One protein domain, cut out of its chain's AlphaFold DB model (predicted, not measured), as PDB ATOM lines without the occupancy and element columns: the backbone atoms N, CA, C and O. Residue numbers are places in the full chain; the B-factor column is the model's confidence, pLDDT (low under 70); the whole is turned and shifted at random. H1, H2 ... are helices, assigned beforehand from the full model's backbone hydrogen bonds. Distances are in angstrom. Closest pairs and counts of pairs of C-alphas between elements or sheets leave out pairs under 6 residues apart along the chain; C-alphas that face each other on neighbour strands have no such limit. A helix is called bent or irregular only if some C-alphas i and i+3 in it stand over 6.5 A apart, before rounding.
ATOM      1  N   ALA A 139     -51.598 -28.671  47.341       56.69
ATOM      2  CA  ALA A 139     -50.948 -29.970  47.158       56.69
ATOM      3  C   ALA A 139     -51.578 -30.827  46.032       56.69
ATOM      4  O   ALA A 139     -50.861 -31.529  45.307       56.69
ATOM      5  N   ASP A 140     -52.894 -30.729  45.826       69.00
ATOM      6  CA  ASP A 140     -53.604 -31.420  44.744       69.00
ATOM      7  C   ASP A 140     -53.333 -30.756  43.388       69.00
ATOM      8  O   ASP A 140     -53.143 -31.446  42.383       69.00
ATOM      9  N   GLU A 141     -53.259 -29.421  43.341       67.50
ATOM     10  CA  GLU A 141     -52.954 -28.691  42.103       67.50
ATOM     11  C   GLU A 141     -51.537 -28.991  41.596       67.50
ATOM     12  O   GLU A 141     -51.351 -29.246  40.401       67.50
ATOM     13  N   VAL A 142     -50.554 -29.037  42.502       74.12
ATOM     14  CA  VAL A 142     -49.173 -29.436  42.192       74.12
ATOM     15  C   VAL A 142     -49.132 -30.862  41.645       74.12
ATOM     16  O   VAL A 142     -48.493 -31.103  40.622       74.12
ATOM     17  N   SER A 143     -49.846 -31.798  42.273       74.19
ATOM     18  CA  SER A 143     -49.849 -33.212  41.877       74.19
ATOM     19  C   SER A 143     -50.500 -33.436  40.510       74.19
ATOM     20  O   SER A 143     -49.967 -34.169  39.674       74.19
ATOM     21  N   VAL A 144     -51.624 -32.765  40.239       75.00
ATOM     22  CA  VAL A 144     -52.314 -32.834  38.940       75.00
ATOM     23  C   VAL A 144     -51.458 -32.223  37.830       75.00
ATOM     24  O   VAL A 144     -51.362 -32.788  36.735       75.00
ATOM     25  N   LEU A 145     -50.813 -31.084  38.096       76.62
ATOM     26  CA  LEU A 145     -49.946 -30.436  37.118       76.62
ATOM     27  C   LEU A 145     -48.668 -31.248  36.877       76.62
ATOM     28  O   LEU A 145     -48.295 -31.441  35.724       76.62
ATOM     29  N   ALA A 146     -48.053 -31.797  37.926       78.88
ATOM     30  CA  ALA A 146     -46.898 -32.684  37.812       78.88
ATOM     31  C   ALA A 146     -47.225 -33.919  36.970       78.88
ATOM     32  O   ALA A 146     -46.421 -34.328  36.136       78.88
ATOM     33  N   ARG A 147     -48.430 -34.482  37.133       79.25
ATOM     34  CA  ARG A 147     -48.901 -35.619  36.332       79.25
ATOM     35  C   ARG A 147     -49.072 -35.267  34.871       79.25
ATOM     36  O   ARG A 147     -48.609 -36.007  34.015       79.25
ATOM     37  N   THR A 148     -49.646 -34.102  34.606       80.31
ATOM     38  CA  THR A 148     -49.780 -33.591  33.241       80.31
ATOM     39  C   THR A 148     -48.415 -33.384  32.586       80.31
ATOM     40  O   THR A 148     -48.239 -33.765  31.439       80.31
ATOM     41  N   ILE A 149     -47.448 -32.814  33.314       82.94
ATOM     42  CA  ILE A 149     -46.076 -32.635  32.819       82.94
ATOM     43  C   ILE A 149     -45.445 -33.997  32.533       82.94
ATOM     44  O   ILE A 149     -44.911 -34.184  31.452       82.94
ATOM     45  N   TYR A 150     -45.529 -34.942  33.473       81.25
ATOM     46  CA  TYR A 150     -44.929 -36.270  33.337       81.25
ATOM     47  C   TYR A 150     -45.492 -37.060  32.152       81.25
ATOM     48  O   TYR A 150     -44.725 -37.655  31.404       81.25
ATOM     49  N   ASP A 151     -46.814 -37.046  31.965       79.00
ATOM     50  CA  ASP A 151     -47.467 -37.767  30.868       79.00
ATOM     51  C   ASP A 151     -47.151 -37.142  29.481       79.00
ATOM     52  O   ASP A 151     -47.315 -37.815  28.467       79.00
ATOM     53  N   ASP A 152     -46.675 -35.889  29.427       79.69
ATOM     54  CA  ASP A 152     -46.232 -35.193  28.200       79.69
ATOM     55  C   ASP A 152     -44.736 -35.419  27.879       79.69
ATOM     56  O   ASP A 152     -44.249 -35.045  26.808       79.69
ATOM     57  N   LEU A 153     -43.978 -36.035  28.794       81.50
ATOM     58  CA  LEU A 153     -42.567 -36.350  28.571       81.50
ATOM     59  C   LEU A 153     -42.416 -37.565  27.655       81.50
ATOM     60  O   LEU A 153     -43.042 -38.606  27.847       81.50
ATOM     61  N   SER A 154     -41.497 -37.468  26.696       79.12
ATOM     62  CA  SER A 154     -41.061 -38.633  25.925       79.12
ATOM     63  C   SER A 154     -40.100 -39.519  26.729       79.12
ATOM     64  O   SER A 154     -39.454 -39.062  27.670       79.12
ATOM     65  N   ASP A 155     -39.900 -40.772  26.306       78.31
ATOM     66  CA  ASP A 155     -38.893 -41.665  26.908       78.31
ATOM     67  C   ASP A 155     -37.477 -41.062  26.897       78.31
ATOM     68  O   ASP A 155     -36.658 -41.334  27.778       78.31
ATOM     69  N   VAL A 156     -37.178 -40.237  25.889       76.94
ATOM     70  CA  VAL A 156     -35.914 -39.498  25.787       76.94
ATOM     71  C   VAL A 156     -35.860 -38.402  26.849       76.94
ATOM     72  O   VAL A 156     -34.860 -38.301  27.556       76.94
ATOM     73  N   ASP A 157     -36.942 -37.642  27.020       81.00
ATOM     74  CA  ASP A 157     -37.033 -36.594  28.039       81.00
ATOM     75  C   ASP A 157     -36.924 -37.175  29.458       81.00
ATOM     76  O   ASP A 157     -36.175 -36.653  30.282       81.00
ATOM     77  N   ILE A 158     -37.587 -38.307  29.726       81.44
ATOM     78  CA  ILE A 158     -37.504 -39.018  31.011       81.44
ATOM     79  C   ILE A 158     -36.056 -39.441  31.295       81.44
ATOM     80  O   ILE A 158     -35.571 -39.231  32.405       81.44
ATOM     81  N   ARG A 159     -35.330 -39.973  30.300       79.12
ATOM     82  CA  ARG A 159     -33.906 -40.340  30.438       79.12
ATOM     83  C   ARG A 159     -32.989 -39.136  30.646       79.12
ATOM     84  O   ARG A 159     -31.977 -39.251  31.335       79.12
ATOM     85  N   ILE A 160     -33.298 -37.996  30.034       79.19
ATOM     86  CA  ILE A 160     -32.541 -36.756  30.244       79.19
ATOM     87  C   ILE A 160     -32.754 -36.270  31.683       79.19
ATOM     88  O   ILE A 160     -31.785 -36.010  32.396       79.19
ATOM     89  N   LEU A 161     -34.005 -36.215  32.149       80.69
ATOM     90  CA  LEU A 161     -34.344 -35.749  33.498       80.69
ATOM     91  C   LEU A 161     -33.891 -36.709  34.599       80.69
ATOM     92  O   LEU A 161     -33.469 -36.246  35.653       80.69
ATOM     93  N   SER A 162     -33.902 -38.023  34.357       76.31
ATOM     94  CA  SER A 162     -33.406 -39.020  35.316       76.31
ATOM     95  C   SER A 162     -31.907 -38.878  35.598       76.31
ATOM     96  O   SER A 162     -31.430 -39.330  36.635       76.31
ATOM     97  N   ASN A 163     -31.162 -38.275  34.666       70.50
ATOM     98  CA  ASN A 163     -29.719 -38.064  34.758       70.50
ATOM     99  C   ASN A 163     -29.340 -36.618  35.123       70.50
ATOM    100  O   ASN A 163     -28.156 -36.346  35.349       70.50
ATOM    101  N   ALA A 164     -30.311 -35.702  35.208       65.69
ATOM    102  CA  ALA A 164     -30.078 -34.296  35.511       65.69
ATOM    103  C   ALA A 164     -29.411 -34.132  36.892       65.69
ATOM    104  O   ALA A 164     -29.898 -34.639  37.901       65.69
ATOM    105  N   GLY A 165     -28.270 -33.435  36.946       59.69
ATOM    106  CA  GLY A 165     -27.480 -33.238  38.168       59.69
ATOM    107  C   GLY A 165     -26.471 -34.347  38.508       59.69
ATOM    108  O   GLY A 165     -25.721 -34.202  39.476       59.69
ATOM    109  N   THR A 166     -26.384 -35.427  37.722       60.38
ATOM    110  CA  THR A 166     -25.360 -36.477  37.901       60.38
ATOM    111  C   THR A 166     -24.025 -36.105  37.237       60.38
ATOM    112  O   THR A 166     -23.941 -35.178  36.437       60.38
ATOM    113  N   ALA A 167     -22.935 -36.825  37.533       49.84
ATOM    114  CA  ALA A 167     -21.639 -36.588  36.878       49.84
ATOM    115  C   ALA A 167     -21.683 -36.792  35.344       49.84
ATOM    116  O   ALA A 167     -20.882 -36.188  34.629       49.84
ATOM    117  N   ALA A 168     -22.645 -37.579  34.841       52.19
ATOM    118  CA  ALA A 168     -22.910 -37.765  33.412       52.19
ATOM    119  C   ALA A 168     -23.514 -36.512  32.740       52.19
ATOM    120  O   ALA A 168     -23.376 -36.336  31.533       52.19
ATOM    121  N   ASP A 169     -24.109 -35.608  33.525       52.12
ATOM    122  CA  ASP A 169     -24.835 -34.411  33.076       52.12
ATOM    123  C   ASP A 169     -23.922 -33.256  32.612       52.12
ATOM    124  O   ASP A 169     -24.391 -32.259  32.062       52.12
ATOM    125  N   ARG A 170     -22.605 -33.356  32.848       51.94
ATOM    126  CA  ARG A 170     -21.629 -32.278  32.569       51.94
ATOM    127  C   ARG A 170     -20.926 -32.400  31.216       51.94
ATOM    128  O   ARG A 170     -20.050 -31.594  30.910       51.94
ATOM    129  N   SER A 171     -21.277 -33.397  30.409       49.50
ATOM    130  CA  SER A 171     -20.621 -33.662  29.130       49.50
ATOM    131  C   SER A 171     -21.504 -33.243  27.951       49.50
ATOM    132  O   SER A 171     -22.324 -34.028  27.487       49.50
ATOM    133  N   LYS A 172     -21.209 -32.046  27.421       54.84
ATOM    134  CA  LYS A 172     -21.730 -31.405  26.193       54.84
ATOM    135  C   LYS A 172     -23.168 -30.873  26.254       54.84
ATOM    136  O   LYS A 172     -24.077 -31.522  26.752       54.84
ATOM    137  N   SER A 173     -23.339 -29.676  25.687       56.69
ATOM    138  CA  SER A 173     -24.632 -29.080  25.348       56.69
ATOM    139  C   SER A 173     -25.406 -30.041  24.451       56.69
ATOM    140  O   SER A 173     -24.993 -30.304  23.320       56.69
ATOM    141  N   ASP A 174     -26.489 -30.595  24.982       69.56
ATOM    142  CA  ASP A 174     -27.421 -31.423  24.235       69.56
ATOM    143  C   ASP A 174     -28.613 -30.537  23.833       69.56
ATOM    144  O   ASP A 174     -29.345 -30.071  24.710       69.56
ATOM    145  N   PRO A 175     -28.834 -30.268  22.534       72.25
ATOM    146  CA  PRO A 175     -29.947 -29.431  22.092       72.25
ATOM    147  C   PRO A 175     -31.319 -30.002  22.491       72.25
ATOM    148  O   PRO A 175     -32.266 -29.235  22.668       72.25
ATOM    149  N   ALA A 176     -31.441 -31.324  22.678       71.44
ATOM    150  CA  ALA A 176     -32.673 -31.939  23.175       71.44
ATOM    151  C   ALA A 176     -32.918 -31.580  24.647       71.44
ATOM    152  O   ALA A 176     -34.044 -31.268  25.035       71.44
ATOM    153  N   ARG A 177     -31.849 -31.538  25.449       73.25
ATOM    154  CA  ARG A 177     -31.893 -31.073  26.837       73.25
ATOM    155  C   ARG A 177     -32.297 -29.604  26.902       73.25
ATOM    156  O   ARG A 177     -33.230 -29.279  27.628       73.25
ATOM    157  N   ASP A 178     -31.642 -28.734  26.142       76.69
ATOM    158  CA  ASP A 178     -31.942 -27.296  26.165       76.69
ATOM    159  C   ASP A 178     -33.400 -27.034  25.755       76.69
ATOM    160  O   ASP A 178     -34.124 -26.301  26.432       76.69
ATOM    161  N   SER A 179     -33.885 -27.729  24.721       76.75
ATOM    162  CA  SER A 179     -35.288 -27.654  24.308       76.75
ATOM    163  C   SER A 179     -36.259 -28.194  25.367       76.75
ATOM    164  O   SER A 179     -37.365 -27.669  25.500       76.75
ATOM    165  N   LEU A 180     -35.892 -29.238  26.114       80.88
ATOM    166  CA  LEU A 180     -36.701 -29.765  27.215       80.88
ATOM    167  C   LEU A 180     -36.766 -28.781  28.388       80.88
ATOM    168  O   LEU A 180     -37.850 -28.527  28.909       80.88
ATOM    169  N   PHE A 181     -35.637 -28.193  28.783       79.94
ATOM    170  CA  PHE A 181     -35.611 -27.214  29.869       79.94
ATOM    171  C   PHE A 181     -36.361 -25.931  29.506       79.94
ATOM    172  O   PHE A 181     -37.050 -25.394  30.369       79.94
ATOM    173  N   GLU A 182     -36.324 -25.486  28.247       80.62
ATOM    174  CA  GLU A 182     -37.175 -24.381  27.789       80.62
ATOM    175  C   GLU A 182     -38.667 -24.737  27.846       80.62
ATOM    176  O   GLU A 182     -39.469 -23.942  28.334       80.62
ATOM    177  N   ARG A 183     -39.057 -25.963  27.463       79.81
ATOM    178  CA  ARG A 183     -40.444 -26.432  27.642       79.81
ATOM    179  C   ARG A 183     -40.851 -26.454  29.117       79.81
ATOM    180  O   ARG A 183     -41.912 -25.942  29.463       79.81
ATOM    181  N   LEU A 184     -40.004 -26.977  30.006       80.12
ATOM    182  CA  LEU A 184     -40.279 -27.022  31.449       80.12
ATOM    183  C   LEU A 184     -40.322 -25.626  32.084       80.12
ATOM    184  O   LEU A 184     -41.115 -25.382  32.997       80.12
ATOM    185  N   ARG A 185     -39.522 -24.684  31.572       79.50
ATOM    186  CA  ARG A 185     -39.508 -23.284  32.008       79.50
ATOM    187  C   ARG A 185     -40.869 -22.612  31.827       79.50
ATOM    188  O   ARG A 185     -41.245 -21.795  32.665       79.50
ATOM    189  N   ILE A 186     -41.625 -22.993  30.797       76.44
ATOM    190  CA  ILE A 186     -42.991 -22.499  30.562       76.44
ATOM    191  C   ILE A 186     -43.920 -22.887  31.723       76.44
ATOM    192  O   ILE A 186     -44.746 -22.077  32.147       76.44
ATOM    193  N   TYR A 187     -43.763 -24.089  32.284       74.00
ATOM    194  CA  TYR A 187     -44.544 -24.538  33.441       74.00
ATOM    195  C   TYR A 187     -44.074 -23.887  34.747       74.00
ATOM    196  O   TYR A 187     -44.900 -23.570  35.595       74.00
ATOM    197  N   ALA A 188     -42.778 -23.601  34.890       76.19
ATOM    198  CA  ALA A 188     -42.166 -23.017  36.090       76.19
ATOM    199  C   ALA A 188     -42.457 -21.509  36.320       76.19
ATOM    200  O   ALA A 188     -41.849 -20.881  37.190       76.19
ATOM    201  N   GLY A 189     -43.378 -20.904  35.564       73.06
ATOM    202  CA  GLY A 189     -43.725 -19.479  35.668       73.06
ATOM    203  C   GLY A 189     -44.483 -19.070  36.942       73.06
ATOM    204  O   GLY A 189     -44.689 -17.879  37.167       73.06
ATOM    205  N   SER A 190     -44.900 -20.022  37.779       74.44
ATOM    206  CA  SER A 190     -45.569 -19.796  39.071       74.44
ATOM    207  C   SER A 190     -44.978 -20.694  40.163       74.44
ATOM    208  O   SER A 190     -44.266 -21.646  39.850       74.44
ATOM    209  N   ASP A 191     -45.265 -20.414  41.441       71.31
ATOM    210  CA  ASP A 191     -44.807 -21.261  42.559       71.31
ATOM    211  C   ASP A 191     -45.343 -22.698  42.430       71.31
ATOM    212  O   ASP A 191     -44.560 -23.642  42.393       71.31
ATOM    213  N   VAL A 192     -46.650 -22.853  42.187       72.75
ATOM    214  CA  VAL A 192     -47.294 -24.154  41.899       72.75
ATOM    215  C   VAL A 192     -46.652 -24.852  40.697       72.75
ATOM    216  O   VAL A 192     -46.452 -26.063  40.700       72.75
ATOM    217  N   GLY A 193     -46.300 -24.092  39.660       73.50
ATOM    218  CA  GLY A 193     -45.638 -24.610  38.470       73.50
ATOM    219  C   GLY A 193     -44.213 -25.099  38.734       73.50
ATOM    220  O   GLY A 193     -43.826 -26.159  38.245       73.50
ATOM    221  N   ARG A 194     -43.441 -24.368  39.546       78.50
ATOM    222  CA  ARG A 194     -42.098 -24.782  39.988       78.50
ATOM    223  C   ARG A 194     -42.147 -26.054  40.823       78.50
ATOM    224  O   ARG A 194     -41.334 -26.954  40.599       78.50
ATOM    225  N   ASP A 195     -43.113 -26.147  41.728       78.00
ATOM    226  CA  ASP A 195     -43.298 -27.324  42.573       78.00
ATOM    227  C   ASP A 195     -43.749 -28.533  41.744       78.00
ATOM    228  O   ASP A 195     -43.226 -29.633  41.917       78.00
ATOM    229  N   ALA A 196     -44.632 -28.323  40.764       79.00
ATOM    230  CA  ALA A 196     -45.090 -29.367  39.853       79.00
ATOM    231  C   ALA A 196     -43.975 -29.893  38.939       79.00
ATOM    232  O   ALA A 196     -43.827 -31.105  38.789       79.00
ATOM    233  N   VAL A 197     -43.151 -29.007  38.366       83.69
ATOM    234  CA  VAL A 197     -41.965 -29.401  37.583       83.69
ATOM    235  C   VAL A 197     -40.991 -30.185  38.462       83.69
ATOM    236  O   VAL A 197     -40.513 -31.244  38.061       83.69
ATOM    237  N   SER A 198     -40.742 -29.714  39.685       82.88
ATOM    238  CA  SER A 198     -39.854 -30.396  40.634       82.88
ATOM    239  C   SER A 198     -40.368 -31.792  40.999       82.88
ATOM    240  O   SER A 198     -39.583 -32.740  41.075       82.88
ATOM    241  N   LEU A 199     -41.680 -31.942  41.193       81.38
ATOM    242  CA  LEU A 199     -42.319 -33.224  41.480       81.38
ATOM    243  C   LEU A 199     -42.273 -34.175  40.271       81.38
ATOM    244  O   LEU A 199     -41.920 -35.342  40.435       81.38
ATOM    245  N   ALA A 200     -42.533 -33.681  39.058       81.50
ATOM    246  CA  ALA A 200     -42.440 -34.477  37.832       81.50
ATOM    247  C   ALA A 200     -41.005 -34.980  37.575       81.50
ATOM    248  O   ALA A 200     -40.802 -36.150  37.248       81.50
ATOM    249  N   ILE A 201     -39.994 -34.132  37.801       82.62
ATOM    250  CA  ILE A 201     -38.575 -34.519  37.708       82.62
ATOM    251  C   ILE A 201     -38.233 -35.599  38.743       82.62
ATOM    252  O   ILE A 201     -37.513 -36.553  38.433       82.62
ATOM    253  N   ARG A 202     -38.777 -35.506  39.966       81.50
ATOM    254  CA  ARG A 202     -38.598 -36.551  40.986       81.50
ATOM    255  C   ARG A 202     -39.166 -37.893  40.540       81.50
ATOM    256  O   ARG A 202     -38.507 -38.901  40.767       81.50
ATOM    257  N   TRP A 203     -40.322 -37.924  39.880       82.56
ATOM    258  CA  TRP A 203     -40.884 -39.166  39.336       82.56
ATOM    259  C   TRP A 203     -40.051 -39.770  38.201       82.56
ATOM    260  O   TRP A 203     -40.052 -40.986  38.039       82.56
ATOM    261  N   CYS A 204     -39.301 -38.950  37.461       79.69
ATOM    262  CA  CYS A 204     -38.366 -39.426  36.437       79.69
ATOM    263  C   CYS A 204     -37.088 -40.036  37.034       79.69
ATOM    264  O   CYS A 204     -36.396 -40.810  36.376       79.69
ATOM    265  N   SER A 205     -36.746 -39.691  38.277       74.12
ATOM    266  CA  SER A 205     -35.576 -40.240  38.966       74.12
ATOM    267  C   SER A 205     -35.889 -41.638  39.505       74.12
ATOM    268  O   SER A 205     -36.959 -41.864  40.070       74.12
TER     269      SER A 205
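What this domain is: This is residues 139 to 205 of the 212 residues of an uncharacterized protein of Cryobacterium sp. TMT4-10 (UniProt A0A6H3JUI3). H4 and H5 form a helical hairpin that opens like a V from the link 188 to 190, and H2 stands across the open end of this V. H1 crosses H5 and packs on it, while the short H3 lies beyond H2 and the beginning of H4, at the end of the long axis away from H1. The printed part has 67 residues with five named helices, H1 to H5 in that order along the chain, and no named strand; the class is all helix. It is compact, with a radius of gyration of the C-alphas of 11.8 A, yet elongated in outline, with spans of 36 by 20 by 19 A.

Where its parts are: H5, the longest helix, covers residues 191 to 204 and is 20.2 A from first to last C-alpha, ending at C-alpha 204 at (-38.366, -39.426, 36.437). H4, residues 175 to 187, is 19.1 A long and begins at C-alpha 175 at (-29.947, -29.431, 22.092). H1, residues 139 to 151, is 18.4 A long and begins at C-alpha 139 at (-50.948, -29.970, 47.158). H2, residues 155 to 163, is 12.6 A long. H3, residues 167 to 170, is neither bent nor irregular, but only just: C-alphas 167 and 170 are 6.1 A apart.

How they stand to each other: H5 is the hub and touches H1, H2 and H4. The closest C-alphas of H1 and H5 are those of Ala 146 and Ala 196, 4.3 A apart; the two run the same way at a steep tilt of 51 degrees. H4 and H5, a hairpin, run opposite ways at a steep tilt of 42 degrees; H4 touches H5 with residues 184 to 187 alone and H5 touches H4 with residues 193 to 197 alone, closest at the C-alphas of Tyr 187 and Gly 193, 5.1 A. H5 touches H2 with residues 201 to 204 alone, closest at the C-alphas of Cys 204 and Ser 162, 5.1 A, and their lines are about perpendicular at 84 degrees. H4 only just touches H2, with 3 pairs of C-alphas within 8 A, through its residues 177 to 180 alone; the closest C-alphas are those of Arg 177 and Ile 160, 6.7 A, and the lines are about perpendicular at 87 degrees. H1 and H4 are near each other, with 5 pairs of C-alphas within 10 A. H1 and H2 are only just apart, at 8.3 A. H3 touches no helix; it is close to H2 but not clearly touching, with the C-alphas of Asp 169 and Asn 163 at 6.3 A. In H1 and H5 every O i to N i+4 pair is within hydrogen-bond range, in H2 4 of 5 and in H4 8 of 9, while H3 is too short for such a pair.

The domain as a whole: The two C-alphas farthest apart are those of Asp 140 and Lys 172, 36.9 A. The printed part has no cut, and its four links between helices are tight. The mean pLDDT of the printed part is 73.9; residues 139 to 141 and 164 to 174 are under 70.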